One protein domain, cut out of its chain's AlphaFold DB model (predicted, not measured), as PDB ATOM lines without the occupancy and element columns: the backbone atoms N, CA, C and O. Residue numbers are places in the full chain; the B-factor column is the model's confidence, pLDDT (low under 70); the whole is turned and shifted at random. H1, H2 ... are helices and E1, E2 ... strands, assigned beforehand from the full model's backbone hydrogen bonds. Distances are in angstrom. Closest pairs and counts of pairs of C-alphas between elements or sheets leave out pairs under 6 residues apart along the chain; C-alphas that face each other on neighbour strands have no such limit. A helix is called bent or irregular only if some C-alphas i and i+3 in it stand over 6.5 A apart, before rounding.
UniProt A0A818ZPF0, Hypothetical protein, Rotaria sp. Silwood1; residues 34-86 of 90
ATOM      1  N   ASP A  34     188.258  56.155   9.366       90.19
ATOM      2  CA  ASP A  34     188.280  55.906  10.804       90.19
ATOM      3  C   ASP A  34     189.317  54.843  11.219       90.19
ATOM      4  O   ASP A  34     189.984  54.196  10.404       90.19
ATOM      5  N   ALA A  35     189.468  54.661  12.534       86.25
ATOM      6  CA  ALA A  35     190.388  53.681  13.102       86.25
ATOM      7  C   ALA A  35     190.129  52.244  12.640       86.25
ATOM      8  O   ALA A  35     191.069  51.475  12.454       86.25
ATOM      9  N   ILE A  36     188.861  51.877  12.473       87.38
ATOM     10  CA  ILE A  36     188.444  50.530  12.097       87.38
ATOM     11  C   ILE A  36     188.780  50.291  10.622       87.38
ATOM     12  O   ILE A  36     189.263  49.215  10.269       87.38
ATOM     13  N   GLU A  37     188.545  51.276   9.760       89.88
ATOM     14  CA  GLU A  37     188.885  51.225   8.337       89.88
ATOM     15  C   GLU A  37     190.397  51.142   8.119       89.88
ATOM     16  O   GLU A  37     190.872  50.271   7.385       89.88
ATOM     17  N   LEU A  38     191.173  51.956   8.840       85.56
ATOM     18  CA  LEU A  38     192.634  51.896   8.783       85.56
ATOM     19  C   LEU A  38     193.184  50.580   9.363       85.56
ATOM     20  O   LEU A  38     194.101  49.989   8.800       85.56
ATOM     21  N   GLN A  39     192.608  50.071  10.452       85.88
ATOM     22  CA  GLN A  39     192.996  48.785  11.040       85.88
ATOM     23  C   GLN A  39     192.753  47.620  10.084       85.88
ATOM     24  O   GLN A  39     193.642  46.789   9.886       85.88
ATOM     25  N   LYS A  40     191.573  47.566   9.454       85.38
ATOM     26  CA  LYS A  40     191.253  46.541   8.451       85.38
ATOM     27  C   LYS A  40     192.283  46.521   7.329       85.38
ATOM     28  O   LYS A  40     192.700  45.438   6.920       85.38
ATOM     29  N   LEU A  41     192.722  47.695   6.880       82.94
ATOM     30  CA  LEU A  41     193.757  47.820   5.863       82.94
ATOM     31  C   LEU A  41     195.087  47.207   6.290       82.94
ATOM     32  O   LEU A  41     195.661  46.400   5.559       82.94
ATOM     33  N   LEU A  42     195.578  47.589   7.472       82.31
ATOM     34  CA  LEU A  42     196.857  47.085   7.965       82.31
ATOM     35  C   LEU A  42     196.812  45.560   8.093       82.31
ATOM     36  O   LEU A  42     197.726  44.884   7.625       82.31
ATOM     37  N   ILE A  43     195.707  45.012   8.609       83.56
ATOM     38  CA  ILE A  43     195.493  43.563   8.694       83.56
ATOM     39  C   ILE A  43     195.517  42.913   7.305       83.56
ATOM     40  O   ILE A  43     196.194  41.900   7.122       83.56
ATOM     41  N   GLN A  44     194.816  43.483   6.320       81.19
ATOM     42  CA  GLN A  44     194.781  42.946   4.954       81.19
ATOM     43  C   GLN A  44     196.167  42.868   4.309       81.19
ATOM     44  O   GLN A  44     196.417  41.971   3.505       81.19
ATOM     45  N   TRP A  45     197.081  43.766   4.674       77.06
ATOM     46  CA  TRP A  45     198.451  43.769   4.158       77.06
ATOM     47  C   TRP A  45     199.462  43.068   5.064       77.06
ATOM     48  O   TRP A  45     200.657  43.074   4.767       77.06
ATOM     49  N   GLY A  46     199.006  42.461   6.161       77.75
ATOM     50  CA  GLY A  46     199.879  41.812   7.136       77.75
ATOM     51  C   GLY A  46     200.777  42.790   7.900       77.75
ATOM     52  O   GLY A  46     201.825  42.385   8.404       77.75
ATOM     53  N   LEU A  47     200.389  44.066   7.969       77.69
ATOM     54  CA  LEU A  47     201.031  45.079   8.797       77.69
ATOM     55  C   LEU A  47     200.468  45.042  10.230       77.69
ATOM     56  O   LEU A  47     199.321  44.636  10.437       77.69
ATOM     57  N   PRO A  48     201.253  45.461  11.238       75.88
ATOM     58  CA  PRO A  48     200.819  45.423  12.628       75.88
ATOM     59  C   PRO A  48     199.712  46.453  12.888       75.88
ATOM     60  O   PRO A  48     199.925  47.657  12.760       75.88
ATOM     61  N   GLU A  49     198.536  45.996  13.316       75.25
ATOM     62  CA  GLU A  49     197.407  46.878  13.655       75.25
ATOM     63  C   GLU A  49     197.699  47.834  14.821       75.25
ATOM     64  O   GLU A  49     197.094  48.897  14.921       75.25
ATOM     65  N   ASN A  50     198.664  47.500  15.683       74.06
ATOM     66  CA  ASN A  50     199.055  48.340  16.815       74.06
ATOM     67  C   ASN A  50     199.732  49.657  16.392       74.06
ATOM     68  O   ASN A  50     199.984  50.502  17.248       74.06
ATOM     69  N   GLU A  51     200.069  49.829  15.111       73.38
ATOM     70  CA  GLU A  51     200.555  51.111  14.595       73.38
ATOM     71  C   GLU A  51     199.412  52.102  14.326       73.38
ATOM     72  O   GLU A  51     199.653  53.306  14.330       73.38
ATOM     73  N   VAL A  52     198.159  51.640  14.184       73.81
ATOM     74  CA  VAL A  52     196.988  52.517  13.974       73.81
ATOM     75  C   VAL A  52     196.821  53.507  15.120       73.81
ATOM     76  O   VAL A  52     196.617  54.694  14.878       73.81
ATOM     77  N   ASP A  53     196.972  53.042  16.362       71.44
ATOM     78  CA  ASP A  53     196.896  53.908  17.539       71.44
ATOM     79  C   ASP A  53     197.997  54.973  17.532       71.44
ATOM     80  O   ASP A  53     197.754  56.092  17.967       71.44
ATOM     81  N   ALA A  54     199.190  54.663  17.013       76.06
ATOM     82  CA  ALA A  54     200.266  55.643  16.891       76.06
ATOM     83  C   ALA A  54     199.945  56.708  15.833       76.06
ATOM     84  O   ALA A  54     200.253  57.877  16.045       76.06
ATOM     85  N   TYR A  55     199.299  56.322  14.730       71.00
ATOM     86  CA  TYR A  55     198.858  57.266  13.705       71.00
ATOM     87  C   TYR A  55     197.704  58.151  14.191       71.00
ATOM     88  O   TYR A  55     197.710  59.348  13.931       71.00
ATOM     89  N   LEU A  56     196.745  57.589  14.929       71.56
ATOM     90  CA  LEU A  56     195.555  58.305  15.403       71.56
ATOM     91  C   LEU A  56     195.744  59.035  16.732       71.56
ATOM     92  O   LEU A  56     194.888  59.831  17.105       71.56
ATOM     93  N   ALA A  57     196.823  58.766  17.469       69.56
ATOM     94  CA  ALA A  57     197.085  59.425  18.748       69.56
ATOM     95  C   ALA A  57     197.237  60.945  18.616       69.56
ATOM     96  O   ALA A  57     197.008  61.658  19.593       69.56
ATOM     97  N   GLU A  58     197.639  61.427  17.439       65.88
ATOM     98  CA  GLU A  58     197.816  62.853  17.163       65.88
ATOM     99  C   GLU A  58     196.553  63.525  16.600       65.88
ATOM    100  O   GLU A  58     196.567  64.741  16.425       65.88
ATOM    101  N   ASP A  59     195.471  62.770  16.356       69.38
ATOM    102  CA  ASP A  59     194.223  63.305  15.807       69.38
ATOM    103  C   ASP A  59     193.111  63.396  16.867       69.38
ATOM    104  O   ASP A  59     192.795  62.428  17.569       69.38
ATOM    105  N   ASP A  60     192.506  64.579  16.982       68.31
ATOM    106  CA  ASP A  60     191.482  64.889  17.985       68.31
ATOM    107  C   ASP A  60     190.164  64.139  17.724       68.31
ATOM    108  O   ASP A  60     189.441  63.811  18.674       68.31
ATOM    109  N   ASP A  61     189.833  63.844  16.461       71.19
ATOM    110  CA  ASP A  61     188.583  63.161  16.096       71.19
ATOM    111  C   ASP A  61     188.762  61.658  15.803       71.19
ATOM    112  O   ASP A  61     187.771  60.933  15.632       71.19
ATOM    113  N   LYS A  62     190.015  61.179  15.844       79.62
ATOM    114  CA  LYS A  62     190.435  59.804  15.522       79.62
ATOM    115  C   LYS A  62     189.992  59.346  14.133       79.62
ATOM    116  O   LYS A  62     189.695  58.161  13.931       79.62
ATOM    117  N   ARG A  63     189.919  60.274  13.188       86.25
ATOM    118  CA  ARG A  63     189.614  60.026  11.785       86.25
ATOM    119  C   ARG A  63     190.583  60.832  10.939       86.25
ATOM    120  O   ARG A  63     191.169  61.798  11.387       86.25
ATOM    121  N   PHE A  64     190.742  60.438   9.687       86.69
ATOM    122  CA  PHE A  64     191.536  61.202   8.739       86.69
ATOM    123  C   PHE A  64     190.659  61.700   7.611       86.69
ATOM    124  O   PHE A  64     190.071  60.909   6.869       86.69
ATOM    125  N   SER A  65     190.627  63.016   7.413       91.00
ATOM    126  CA  SER A  65     190.171  63.557   6.138       91.00
ATOM    127  C   SER A  65     191.119  63.127   5.016       91.00
ATOM    128  O   SER A  65     192.274  62.749   5.235       91.00
ATOM    129  N   PHE A  66     190.670  63.244   3.768       91.56
ATOM    130  CA  PHE A  66     191.535  62.937   2.628       91.56
ATOM    131  C   PHE A  66     192.843  63.743   2.607       91.56
ATOM    132  O   PHE A  66     193.870  63.227   2.171       91.56
ATOM    133  N   GLU A  67     192.824  65.009   3.033       91.38
ATOM    134  CA  GLU A  67     194.037  65.830   2.999       91.38
ATOM    135  C   GLU A  67     195.029  65.393   4.085       91.38
ATOM    136  O   GLU A  67     196.217  65.277   3.792       91.38
ATOM    137  N   GLU A  68     194.559  65.049   5.287       88.44
ATOM    138  CA  GLU A  68     195.412  64.479   6.342       88.44
ATOM    139  C   GLU A  68     195.963  63.117   5.934       88.44
ATOM    140  O   GLU A  68     197.166  62.886   6.030       88.44
ATOM    141  N   PHE A  69     195.122  62.250   5.371       89.56
ATOM    142  CA  PHE A  69     195.553  60.967   4.823       89.56
ATOM    143  C   PHE A  69     196.635  61.151   3.746       89.56
ATOM    144  O   PHE A  69     197.677  60.496   3.767       89.56
ATOM    145  N   TYR A  70     196.440  62.093   2.822       91.69
ATOM    146  CA  TYR A  70     197.406  62.382   1.764       91.69
ATOM    147  C   TYR A  70     198.752  62.889   2.310       91.69
ATOM    148  O   TYR A  70     199.804  62.420   1.860       91.69
ATOM    149  N   GLN A  71     198.736  63.820   3.265       89.69
ATOM    150  CA  GLN A  71     199.949  64.472   3.772       89.69
ATOM    151  C   GLN A  71     200.680  63.630   4.824       89.69
ATOM    152  O   GLN A  71     201.900  63.479   4.746       89.69
ATOM    153  N   ASN A  72     199.943  63.057   5.778       85.75
ATOM    154  CA  ASN A  72     200.507  62.417   6.968       85.75
ATOM    155  C   ASN A  72     200.744  60.917   6.754       85.75
ATOM    156  O   ASN A  72     201.692  60.355   7.298       85.75
ATOM    157  N   LEU A  73     199.941  60.269   5.900       86.06
ATOM    158  CA  LEU A  73     199.992  58.820   5.677       86.06
ATOM    159  C   LEU A  73     200.611  58.434   4.328       86.06
ATOM    160  O   LEU A  73     200.332  57.359   3.792       86.06
ATOM    161  N   LYS A  74     201.519  59.267   3.794       89.69
ATOM    162  CA  LYS A  74     202.254  58.983   2.547       89.69
ATOM    163  C   LYS A  74     202.892  57.595   2.473       89.69
ATOM    164  O   LYS A  74     202.729  56.945   1.440       89.69
ATOM    165  N   PRO A  75     203.585  57.099   3.511       87.19
ATOM    166  CA  PRO A  75     204.130  55.746   3.484       87.19
ATOM    167  C   PRO A  75     203.046  54.675   3.304       87.19
ATOM    168  O   PRO A  75     203.243  53.747   2.522       87.19
ATOM    169  N   ILE A  76     201.895  54.845   3.963       84.44
ATOM    170  CA  ILE A  76     200.784  53.891   3.949       84.44
ATOM    171  C   ILE A  76     200.121  53.865   2.577       84.44
ATOM    172  O   ILE A  76     200.127  52.821   1.932       84.44
ATOM    173  N   TRP A  77     199.607  54.995   2.078       89.25
ATOM    174  CA  TRP A  77     198.880  54.991   0.802       89.25
ATOM    175  C   TRP A  77     199.781  54.754  -0.408       89.25
ATOM    176  O   TRP A  77     199.322  54.256  -1.433       89.25
ATOM    177  N   ASN A  78     201.073  55.068  -0.324       90.75
ATOM    178  CA  ASN A  78     201.990  54.731  -1.407       90.75
ATOM    179  C   ASN A  78     202.255  53.220  -1.446       90.75
ATOM    180  O   ASN A  78     202.228  52.625  -2.519       90.75
ATOM    181  N   PHE A  79     202.470  52.593  -0.285       87.19
ATOM    182  CA  PHE A  79     202.606  51.139  -0.190       87.19
ATOM    183  C   PHE A  79     201.328  50.427  -0.654       87.19
ATOM    184  O   PHE A  79     201.392  49.512  -1.474       87.19
ATOM    185  N   ALA A  80     200.177  50.923  -0.202       84.88
ATOM    186  CA  ALA A  80     198.847  50.481  -0.594       84.88
ATOM    187  C   ALA A  80     198.662  50.367  -2.095       84.88
ATOM    188  O   ALA A  80     198.307  49.323  -2.632       84.88
ATOM    189  N   TYR A  81     198.925  51.485  -2.764       88.69
ATOM    190  CA  TYR A  81     198.686  51.656  -4.173       88.69
ATOM    191  C   TYR A  81     199.559  50.699  -4.984       88.69
ATOM    192  O   TYR A  81     199.082  50.075  -5.931       88.69
ATOM    193  N   GLU A  82     200.824  50.532  -4.589       87.19
ATOM    194  CA  GLU A  82     201.708  49.572  -5.247       87.19
ATOM    195  C   GLU A  82     201.296  48.119  -4.973       87.19
ATOM    196  O   GLU A  82     201.389  47.300  -5.882       87.19
ATOM    197  N   HIS A  83     200.784  47.784  -3.783       82.25
ATOM    198  CA  HIS A  83     200.289  46.433  -3.493       82.25
ATOM    199  C   HIS A  83     198.986  46.110  -4.247       82.25
ATOM    200  O   HIS A  83     198.844  45.028  -4.814       82.25
ATOM    201  N   MET A  84     198.057  47.064  -4.319       79.69
ATOM    202  CA  MET A  84     196.789  46.929  -5.046       79.69
ATOM    203  C   MET A  84     197.003  46.782  -6.553       79.69
ATOM    204  O   MET A  84     196.373  45.939  -7.187       79.69
ATOM    205  N   LYS A  85     197.961  47.519  -7.129       74.75
ATOM    206  CA  LYS A  85     198.343  47.365  -8.543       74.75
ATOM    207  C   LYS A  85     198.850  45.971  -8.902       74.75
ATOM    208  O   LYS A  85     198.795  45.599 -10.070       74.75
ATOM    209  N   VAL A  86     199.373  45.221  -7.934       63.19
ATOM    210  CA  VAL A  86     199.897  43.865  -8.156       63.19
ATOM    211  C   VAL A  86     198.770  42.825  -8.213       63.19
ATOM    212  O   VAL A  86     198.971  41.769  -8.807       63.19
TER     213      VAL A  86
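Overview. This is residues 34 to 86 of the 90 residues of the protein "Hypothetical protein" of Rotaria sp. Silwood1 (UniProt A0A818ZPF0). The longest helix, H4, and the short helix H3 meet near their ends as a corner, and across from them stands a helical hairpin of H1 and H2; the short strand E1 bridges the two helix pairs at one end. Between the two helix pairs, H4 comes near H1, with no pair of their C-alphas within 8 A but 5 pairs within 10 A. The printed part has 53 residues, with four named helices and one named strand in the order H1, H2, E1, H3, H4; there is no sheet, and the class is mostly helix. The whole is compact, with a radius of gyration of the C-alphas of 10.8 A, and its outline is elongated, spanning 35 by 22 by 14 A.

Along the chain. H4, residues 74 to 86, is 18.7 A from first to last C-alpha and ends at C-alpha 86, (199.897, 43.865, -8.156). H3, residues 66 to 72, comes before it and is 10.0 A long. E1, residues 63 to 65, is 6.7 A long and pairs with no named strand. H1, residues 35 to 44, begins at C-alpha 35, (190.388, 53.681, 13.102), and is 14.2 A long. H2, residues 49 to 56, begins at C-alpha 49, (197.407, 46.878, 13.655), and is 11.7 A long. H2 is neither bent nor irregular, but only just: C-alphas 50 and 53 are 6.0 A apart.

Arrangement. H4 and H3 are close but not clearly touching, with the C-alphas of Tyr 70 and Trp 77 closest at 7.6 A. Their lines stand at a steep tilt of 69 degrees, only just short of about perpendicular, and they run opposite ways. H4 and H1 are near each other, with 5 pairs of C-alphas within 10 A. H1 and H2 touch and form a helical hairpin; their closest C-alphas are those of Gln 39 and Glu 49, 5.5 A apart. They run opposite ways at a steep tilt of 37 degrees, only just past shallow. The closest C-alphas of H1 and E1 are those of Ala 35 and Arg 63, at 6.5 A, and those of H2 and E1 are Leu 56 and Arg 63, at 7.2 A. E1 and H3 meet only through their link. H3 is apart from H1 and H2, and H4 is apart from H2 and E1. In H1 and H3 every O i to N i+4 pair is within hydrogen-bond range, against 8 of 9 in H4 and 2 of 4 in H2.

Size, cuts and confidence. The C-alphas farthest apart are those of Asp 60 and Val 86, at 34.6 A. The printed part has no cut. The links H1 to H2, E1 to H3 and H3 to H4 are tight, H2 to E1 is short, and no link is long. The mean pLDDT of the printed part is 81.6, with residues 57 to 60 and residue 86 under 70.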